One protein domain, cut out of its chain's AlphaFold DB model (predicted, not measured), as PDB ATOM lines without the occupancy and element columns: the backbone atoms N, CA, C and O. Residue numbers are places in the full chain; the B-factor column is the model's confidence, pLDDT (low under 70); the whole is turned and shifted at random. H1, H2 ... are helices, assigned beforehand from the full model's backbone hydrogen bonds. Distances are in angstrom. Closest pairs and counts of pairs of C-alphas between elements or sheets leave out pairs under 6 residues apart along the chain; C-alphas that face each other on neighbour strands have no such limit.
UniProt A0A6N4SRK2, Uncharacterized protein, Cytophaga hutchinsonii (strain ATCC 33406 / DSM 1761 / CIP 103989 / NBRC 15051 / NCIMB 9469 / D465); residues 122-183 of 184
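AT A GLANCE: This is residues 122 to 183 of the 184 residues of an uncharacterized protein of Cytophaga hutchinsonii (strain ATCC 33406 / DSM 1761 / CIP 103989 / NBRC 15051 / NCIMB 9469 / D465) (UniProt A0A6N4SRK2). Three helices, H1, H2 and H4, stand side by side as a small, loosely joined bundle, their centres making a triangle; H2 runs the opposite way to both H1 and H4. The short helix H3 lies at one end of the bundle, between the end of H2 and the beginning of H4, and the long link from H1 to H2, residues 137 to 147, loops round at the other end. The printed part has 62 residues, with four named helices in the order H1, H2, H3, H4 and no named strand; the class is all helix. The whole is compact, with a radius of gyration of the C-alphas of 11.4 A, and elongated, spanning 35 by 19 by 19 A.

HOW THE PARTS SIT: H1, residues 122 to 136, touches H2, residues 148 to 161; their closest C-alphas, those of Cys 125 and Phe 158, are 6.4 A apart. The two run opposite ways at a shallow tilt of 14 degrees and form a helical hairpin. H2 touches H3, residues 163 to 166, only at the corner by their link, with residues 158 to 159 of H2 alone; the closest C-alphas are those of Met 159 and Leu 166, 7.0 A apart. H3 and H4, residues 171 to 181, also touch only at the corner by their link, the closest C-alphas being those of Leu 166 and Asp 173, 4.6 A apart. H2 and H4 are close but not clearly touching, with the C-alphas of Lys 155 and Leu 176 the closest at 7.3 A; they run opposite ways at a shallow tilt of 7 degrees. H1 and H4 are near each other, with 8 pairs of C-alphas within 10 A but no pair within 8 A, while H1 and H3 are apart. In H1 and H2 every O i to N i+4 pair is within hydrogen-bond range; in H4 6 of 7 are, and H3 is too short for such a pair.

IN THESE COORDINATES: H1 begins with C-alpha 122 at (216.210, 225.054, 273.781) and measures 21.3 A from first to last C-alpha. H2 begins with C-alpha 148 at (194.663, 232.965, 268.334) and measures 20.1 A. H3, from Pro 163 to Leu 166, has four residues. H4 measures 15.7 A and ends with C-alpha 181 at (201.093, 232.643, 258.291).

THE WHOLE: The two C-alphas farthest apart, those of Glu 140 and Glu 164, are 35.2 A apart. The printed part has no cut. The link from H1 to H2 is long, with 11 residues; those from H2 to H3 and from H3 to H4 are tight. The mean pLDDT of the printed part is 95.2, and no printed residue is under 70.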
ATOM      1  N   LEU A 122     216.365 225.500 275.171       98.31
ATOM      2  CA  LEU A 122     216.210 225.054 273.781       98.31
ATOM      3  C   LEU A 122     215.398 223.759 273.709       98.31
ATOM      4  O   LEU A 122     214.382 223.712 273.021       98.31
ATOM      5  N   ALA A 123     215.808 222.731 274.453       97.75
ATOM      6  CA  ALA A 123     215.129 221.439 274.460       97.75
ATOM      7  C   ALA A 123     213.645 221.558 274.851       97.75
ATOM      8  O   ALA A 123     212.779 220.945 274.226       97.75
ATOM      9  N   ILE A 124     213.334 222.387 275.851       97.81
ATOM     10  CA  ILE A 124     211.956 222.636 276.281       97.81
ATOM     11  C   ILE A 124     211.156 223.389 275.208       97.81
ATOM     12  O   ILE A 124     210.013 223.017 274.944       97.81
ATOM     13  N   CYS A 125     211.729 224.422 274.585       98.38
ATOM     14  CA  CYS A 125     211.086 225.160 273.496       98.38
ATOM     15  C   CYS A 125     210.775 224.248 272.303       98.38
ATOM     16  O   CYS A 125     209.648 224.271 271.812       98.38
ATOM     17  N   ILE A 126     211.718 223.383 271.912       98.12
ATOM     18  CA  ILE A 126     211.508 222.362 270.875       98.12
ATOM     19  C   ILE A 126     210.329 221.460 271.247       98.12
ATOM     20  O   ILE A 126     209.405 221.303 270.458       98.12
ATOM     21  N   TYR A 127     210.310 220.922 272.468       97.56
ATOM     22  CA  TYR A 127     209.209 220.076 272.940       97.56
ATOM     23  C   TYR A 127     207.842 220.772 272.887       97.56
ATOM     24  O   TYR A 127     206.849 220.172 272.475       97.56
ATOM     25  N   LEU A 128     207.774 222.038 273.304       97.94
ATOM     26  CA  LEU A 128     206.530 222.807 273.264       97.94
ATOM     27  C   LEU A 128     206.062 223.054 271.826       97.94
ATOM     28  O   LEU A 128     204.862 222.975 271.560       97.94
ATOM     29  N   TYR A 129     206.998 223.346 270.922       97.81
ATOM     30  CA  TYR A 129     206.726 223.575 269.505       97.81
ATOM     31  C   TYR A 129     206.244 222.297 268.809       97.81
ATOM     32  O   TYR A 129     205.202 222.302 268.156       97.81
ATOM     33  N   GLU A 130     206.932 221.181 269.038       96.50
ATOM     34  CA  GLU A 130     206.569 219.851 268.540       96.50
ATOM     35  C   GLU A 130     205.155 219.447 268.958       96.50
ATOM     36  O   GLU A 130     204.307 219.145 268.120       96.50
ATOM     37  N   LYS A 131     204.841 219.561 270.254       96.06
ATOM     38  CA  LYS A 131     203.488 219.278 270.750       96.06
ATOM     39  C   LYS A 131     202.422 220.181 270.155       96.06
ATOM     40  O   LYS A 131     201.259 219.783 270.069       96.06
ATOM     41  N   PHE A 132     202.776 221.419 269.830       97.06
ATOM     42  CA  PHE A 132     201.843 222.328 269.186       97.06
ATOM     43  C   PHE A 132     201.530 221.857 267.765       97.06
ATOM     44  O   PHE A 132     200.355 221.748 267.417       97.06
ATOM     45  N   ILE A 133     202.560 221.515 266.988       95.31
ATOM     46  CA  ILE A 133     202.406 220.964 265.638       95.31
ATOM     47  C   ILE A 133     201.603 219.666 265.683       95.31
ATOM     48  O   ILE A 133     200.602 219.560 264.985       95.31
ATOM     49  N   GLU A 134     201.972 218.715 266.542       94.25
ATOM     50  CA  GLU A 134     201.266 217.435 266.683       94.25
ATOM     51  C   GLU A 134     199.777 217.639 266.997       94.25
ATOM     52  O   GLU A 134     198.909 217.002 266.402       94.25
ATOM     53  N   LYS A 135     199.460 218.564 267.911       95.44
ATOM     54  CA  LYS A 135     198.082 218.830 268.338       95.44
ATOM     55  C   LYS A 135     197.211 219.422 267.225       95.44
ATOM     56  O   LYS A 135     195.999 219.193 267.238       95.44
ATOM     57  N   PHE A 136     197.792 220.230 266.340       95.69
ATOM     58  CA  PHE A 136     197.047 221.023 265.352       95.69
ATOM     59  C   PHE A 136     197.288 220.610 263.900       95.69
ATOM     60  O   PHE A 136     196.676 221.187 262.999       95.69
ATOM     61  N   SER A 137     198.127 219.602 263.677       91.75
ATOM     62  CA  SER A 137     198.249 218.900 262.405       91.75
ATOM     63  C   SER A 137     197.030 218.001 262.187       91.75
ATOM     64  O   SER A 137     196.524 217.365 263.115       91.75
ATOM     65  N   THR A 138     196.520 217.964 260.955       87.00
ATOM     66  CA  THR A 138     195.345 217.161 260.593       87.00
ATOM     67  C   THR A 138     195.588 216.443 259.273       87.00
ATOM     68  O   THR A 138     196.312 216.939 258.421       87.00
ATOM     69  N   GLU A 139     194.944 215.295 259.056       85.81
ATOM     70  CA  GLU A 139     195.013 214.609 257.753       85.81
ATOM     71  C   GLU A 139     194.292 215.383 256.630       85.81
ATOM     72  O   GLU A 139     194.470 215.074 255.452       85.81
ATOM     73  N   GLU A 140     193.445 216.356 256.980       81.56
ATOM     74  CA  GLU A 140     192.578 217.074 256.038       81.56
ATOM     75  C   GLU A 140     193.216 218.349 255.464       81.56
ATOM     76  O   GLU A 140     192.717 218.866 254.462       81.56
ATOM     77  N   SER A 141     194.304 218.847 256.062       80.12
ATOM     78  CA  SER A 141     194.979 220.081 255.655       80.12
ATOM     79  C   SER A 141     196.495 219.938 255.722       80.12
ATOM     80  O   SER A 141     197.028 219.328 256.643       80.12
ATOM     81  N   GLU A 142     197.186 220.532 254.748       82.12
ATOM     82  CA  GLU A 142     198.645 220.706 254.800       82.12
ATOM     83  C   GLU A 142     199.043 221.786 255.827       82.12
ATOM     84  O   GLU A 142     200.162 221.759 256.333       82.12
ATOM     85  N   ASN A 143     198.108 222.680 256.172       88.69
ATOM     86  CA  ASN A 143     198.276 223.770 257.128       88.69
ATOM     87  C   ASN A 143     197.809 223.370 258.536       88.69
ATOM     88  O   ASN A 143     196.933 222.514 258.714       88.69
ATOM     89  N   LEU A 144     198.331 224.054 259.557       92.25
ATOM     90  CA  LEU A 144     197.903 223.854 260.944       92.25
ATOM     91  C   LEU A 144     196.567 224.553 261.230       92.25
ATOM     92  O   LEU A 144     196.342 225.693 260.822       92.25
ATOM     93  N   VAL A 145     195.701 223.907 262.016       94.31
ATOM     94  CA  VAL A 145     194.366 224.433 262.352       94.31
ATOM     95  C   VAL A 145     194.282 224.784 263.840       94.31
ATOM     96  O   VAL A 145     193.962 223.938 264.672       94.31
ATOM     97  N   PHE A 146     194.532 226.046 264.198       95.44
ATOM     98  CA  PHE A 146     194.498 226.537 265.586       95.44
ATOM     99  C   PHE A 146     193.932 227.962 265.683       95.44
ATOM    100  O   PHE A 146     193.937 228.711 264.715       95.44
ATOM    101  N   ASN A 147     193.445 228.391 266.850       95.62
ATOM    102  CA  ASN A 147     192.956 229.770 267.027       95.62
ATOM    103  C   ASN A 147     193.995 230.676 267.712       95.62
ATOM    104  O   ASN A 147     194.986 230.205 268.263       95.62
ATOM    105  N   ASP A 148     193.746 231.988 267.724       96.75
ATOM    106  CA  ASP A 148     194.663 232.965 268.334       96.75
ATOM    107  C   ASP A 148     194.962 232.660 269.813       96.75
ATOM    108  O   ASP A 148     196.078 232.876 270.271       96.75
ATOM    109  N   ALA A 149     194.003 232.116 270.572       97.44
ATOM    110  CA  ALA A 149     194.221 231.791 271.981       97.44
ATOM    111  C   ALA A 149     195.184 230.607 272.173       97.44
ATOM    112  O   ALA A 149     195.933 230.598 273.150       97.44
ATOM    113  N   ASP A 150     195.191 229.635 271.257       97.56
ATOM    114  CA  ASP A 150     196.155 228.530 271.274       97.56
ATOM    115  C   ASP A 150     197.578 229.034 270.991       97.56
ATOM    116  O   ASP A 150     198.520 228.650 271.688       97.56
ATOM    117  N   TRP A 151     197.734 229.942 270.021       97.88
ATOM    118  CA  TRP A 151     199.026 230.554 269.699       97.88
ATOM    119  C   TRP A 151     199.545 231.460 270.817       97.88
ATOM    120  O   TRP A 151     200.690 231.324 271.241       97.88
ATOM    121  N   GLU A 152     198.695 232.333 271.363       98.00
ATOM    122  CA  GLU A 152     199.049 233.187 272.505       98.00
ATOM    123  C   GLU A 152     199.440 232.347 273.727       98.00
ATOM    124  O   GLU A 152     200.336 232.717 274.492       98.00
ATOM    125  N   TYR A 153     198.803 231.186 273.908       98.25
ATOM    126  CA  TYR A 153     199.192 230.244 274.949       98.25
ATOM    127  C   TYR A 153     200.601 229.688 274.707       98.25
ATOM    128  O   TYR A 153     201.421 229.749 275.624       98.25
ATOM    129  N   LEU A 154     200.911 229.210 273.495       98.12
ATOM    130  CA  LEU A 154     202.260 228.747 273.140       98.12
ATOM    131  C   LEU A 154     203.301 229.853 273.351       98.12
ATOM    132  O   LEU A 154     204.284 229.647 274.066       98.12
ATOM    133  N   LYS A 155     203.049 231.048 272.807       98.31
ATOM    134  CA  LYS A 155     203.928 232.216 272.942       98.31
ATOM    135  C   LYS A 155     204.194 232.556 274.405       98.31
ATOM    136  O   LYS A 155     205.333 232.814 274.792       98.31
ATOM    137  N   LYS A 156     203.163 232.502 275.251       98.25
ATOM    138  CA  LYS A 156     203.320 232.702 276.693       98.25
ATOM    139  C   LYS A 156     204.215 231.642 277.334       98.25
ATOM    140  O   LYS A 156     205.045 231.999 278.163       98.25
ATOM    141  N   GLN A 157     204.074 230.368 276.967       97.81
ATOM    142  CA  GLN A 157     204.965 229.322 277.480       97.81
ATOM    143  C   GLN A 157     206.425 229.593 277.095       97.81
ATOM    144  O   GLN A 157     207.295 229.478 277.949       97.81
ATOM    145  N   PHE A 158     206.686 230.042 275.866       98.12
ATOM    146  CA  PHE A 158     208.030 230.453 275.449       98.12
ATOM    147  C   PHE A 158     208.565 231.613 276.294       98.12
ATOM    148  O   PHE A 158     209.673 231.516 276.811       98.12
ATOM    149  N   MET A 159     207.763 232.660 276.525       97.81
ATOM    150  CA  MET A 159     208.162 233.778 277.395       97.81
ATOM    151  C   MET A 159     208.464 233.353 278.838       97.81
ATOM    152  O   MET A 159     209.366 233.910 279.458       97.81
ATOM    153  N   ASP A 160     207.705 232.398 279.382       97.56
ATOM    154  CA  ASP A 160     207.892 231.903 280.750       97.56
ATOM    155  C   ASP A 160     209.185 231.062 280.884       97.56
ATOM    156  O   ASP A 160     209.786 231.029 281.961       97.56
ATOM    157  N   ILE A 161     209.623 230.394 279.807       97.38
ATOM    158  CA  ILE A 161     210.854 229.582 279.754       97.38
ATOM    159  C   ILE A 161     212.085 230.436 279.447       97.38
ATOM    160  O   ILE A 161     213.107 230.354 280.138       97.38
ATOM    161  N   ASP A 162     211.996 231.239 278.391       98.12
ATOM    162  CA  ASP A 162     213.102 232.011 277.853       98.12
ATOM    163  C   ASP A 162     212.591 233.266 277.130       98.12
ATOM    164  O   ASP A 162     212.364 233.241 275.921       98.12
ATOM    165  N   PRO A 163     212.386 234.392 277.832       97.88
ATOM    166  CA  PRO A 163     211.827 235.590 277.209       97.88
ATOM    167  C   PRO A 163     212.717 236.145 276.089       97.88
ATOM    168  O   PRO A 163     212.201 236.709 275.128       97.88
ATOM    169  N   GLU A 164     214.037 235.949 276.174       98.12
ATOM    170  CA  GLU A 164     214.981 236.374 275.134       98.12
ATOM    171  C   GLU A 164     214.806 235.583 273.833       98.12
ATOM    172  O   GLU A 164     215.114 236.112 272.764       98.12
ATOM    173  N   ALA A 165     214.254 234.363 273.899       98.00
ATOM    174  CA  ALA A 165     213.988 233.529 272.728       98.00
ATOM    175  C   ALA A 165     212.977 234.170 271.777       98.00
ATOM    176  O   ALA A 165     212.962 233.811 270.610       98.00
ATOM    177  N   LEU A 166     212.180 235.138 272.238       98.00
ATOM    178  CA  LEU A 166     211.220 235.890 271.424       98.00
ATOM    179  C   LEU A 166     211.649 237.346 271.193       98.00
ATOM    180  O   LEU A 166     210.808 238.220 270.982       98.00
ATOM    181  N   SER A 167     212.945 237.634 271.320       97.62
ATOM    182  CA  SER A 167     213.481 238.931 270.907       97.62
ATOM    183  C   SER A 167     213.400 239.058 269.390       97.62
ATOM    184  O   SER A 167     213.637 238.080 268.691       97.62
ATOM    185  N   GLU A 168     213.129 240.265 268.896       97.31
ATOM    186  CA  GLU A 168     213.035 240.544 267.459       97.31
ATOM    187  C   GLU A 168     214.235 239.967 266.688       97.31
ATOM    188  O   GLU A 168     215.392 240.255 267.015       97.31
ATOM    189  N   GLY A 169     213.948 239.153 265.670       95.75
ATOM    190  CA  GLY A 169     214.959 238.536 264.805       95.75
ATOM    191  C   GLY A 169     215.658 237.306 265.394       95.75
ATOM    192  O   GLY A 169     216.634 236.831 264.814       95.75
ATOM    193  N   SER A 170     215.197 236.781 266.531       97.94
ATOM    194  CA  SER A 170     215.615 235.461 267.000       97.94
ATOM    195  C   SER A 170     214.990 234.347 266.150       97.94
ATOM    196  O   SER A 170     214.009 234.536 265.428       97.94
ATOM    197  N   PHE A 171     215.523 233.137 266.303       98.25
ATOM    198  CA  PHE A 171     214.983 231.947 265.655       98.25
ATOM    199  C   PHE A 171     213.502 231.712 265.999       98.25
ATOM    200  O   PHE A 171     212.677 231.511 265.109       98.25
ATOM    201  N   TRP A 172     213.137 231.755 267.285       98.38
ATOM    202  CA  TRP A 172     211.760 231.458 267.695       98.38
ATOM    203  C   TRP A 172     210.788 232.610 267.461       98.38
ATOM    204  O   TRP A 172     209.604 232.343 267.281       98.38
ATOM    205  N   ASP A 173     211.263 233.857 267.424       97.81
ATOM    206  CA  ASP A 173     210.458 234.993 266.969       97.81
ATOM    207  C   ASP A 173     209.946 234.732 265.544       97.81
ATOM    208  O   ASP A 173     208.736 234.690 265.317       97.81
ATOM    209  N   TYR A 174     210.853 234.369 264.629       96.75
ATOM    210  CA  TYR A 174     210.503 234.004 263.256       96.75
ATOM    211  C   TYR A 174     209.547 232.804 263.177       96.75
ATOM    212  O   TYR A 174     208.489 232.895 262.552       96.75
ATOM    213  N   TYR A 175     209.885 231.670 263.802       97.06
ATOM    214  CA  TYR A 175     209.091 230.447 263.627       97.06
ATOM    215  C   TYR A 175     207.728 230.496 264.323       97.06
ATOM    216  O   TYR A 175     206.771 229.918 263.807       97.06
ATOM    217  N   LEU A 176     207.583 231.213 265.444       96.94
ATOM    218  CA  LEU A 176     206.257 231.415 266.032       96.94
ATOM    219  C   LEU A 176     205.386 232.333 265.172       96.94
ATOM    220  O   LEU A 176     204.187 232.079 265.063       96.94
ATOM    221  N   GLU A 177     205.946 233.374 264.552       95.62
ATOM    222  CA  GLU A 177     205.199 234.193 263.591       95.62
ATOM    223  C   GLU A 177     204.846 233.406 262.326       95.62
ATOM    224  O   GLU A 177     203.725 233.524 261.826       95.62
ATOM    225  N   TYR A 178     205.751 232.544 261.858       93.81
ATOM    226  CA  TYR A 178     205.513 231.680 260.704       93.81
ATOM    227  C   TYR A 178     204.277 230.792 260.899       93.81
ATOM    228  O   TYR A 178     203.468 230.687 259.980       93.81
ATOM    229  N   LEU A 179     204.045 230.250 262.105       95.00
ATOM    230  CA  LEU A 179     202.828 229.480 262.403       95.00
ATOM    231  C   LEU A 179     201.538 230.260 262.095       95.00
ATOM    232  O   LEU A 179     200.565 229.668 261.640       95.00
ATOM    233  N   LEU A 180     201.501 231.578 262.339       93.19
ATOM    234  CA  LEU A 180     200.317 232.403 262.050       93.19
ATOM    235  C   LEU A 180     200.077 232.580 260.549       93.19
ATOM    236  O   LEU A 180     198.930 232.761 260.139       93.19
ATOM    237  N   VAL A 181     201.148 232.564 259.756       90.50
ATOM    238  CA  VAL A 181     201.093 232.643 258.291       90.50
ATOM    239  C   VAL A 181     200.677 231.298 257.693       90.50
ATOM    240  O   VAL A 181     199.914 231.278 256.732       90.50
ATOM    241  N   ASP A 182     201.148 230.203 258.288       84.38
ATOM    242  CA  ASP A 182     200.922 228.816 257.859       84.38
ATOM    243  C   ASP A 182     199.593 228.222 258.368       84.38
ATOM    244  O   ASP A 182     199.296 227.045 258.172       84.38
ATOM    245  N   ARG A 183     198.782 229.030 259.058       88.06
ATOM    246  CA  ARG A 183     197.471 228.642 259.581       88.06
ATOM    247  C   ARG A 183     196.393 228.667 258.489       88.06
ATOM    248  O   ARG A 183     196.356 229.599 257.688       88.06
TER     249      ARG A 183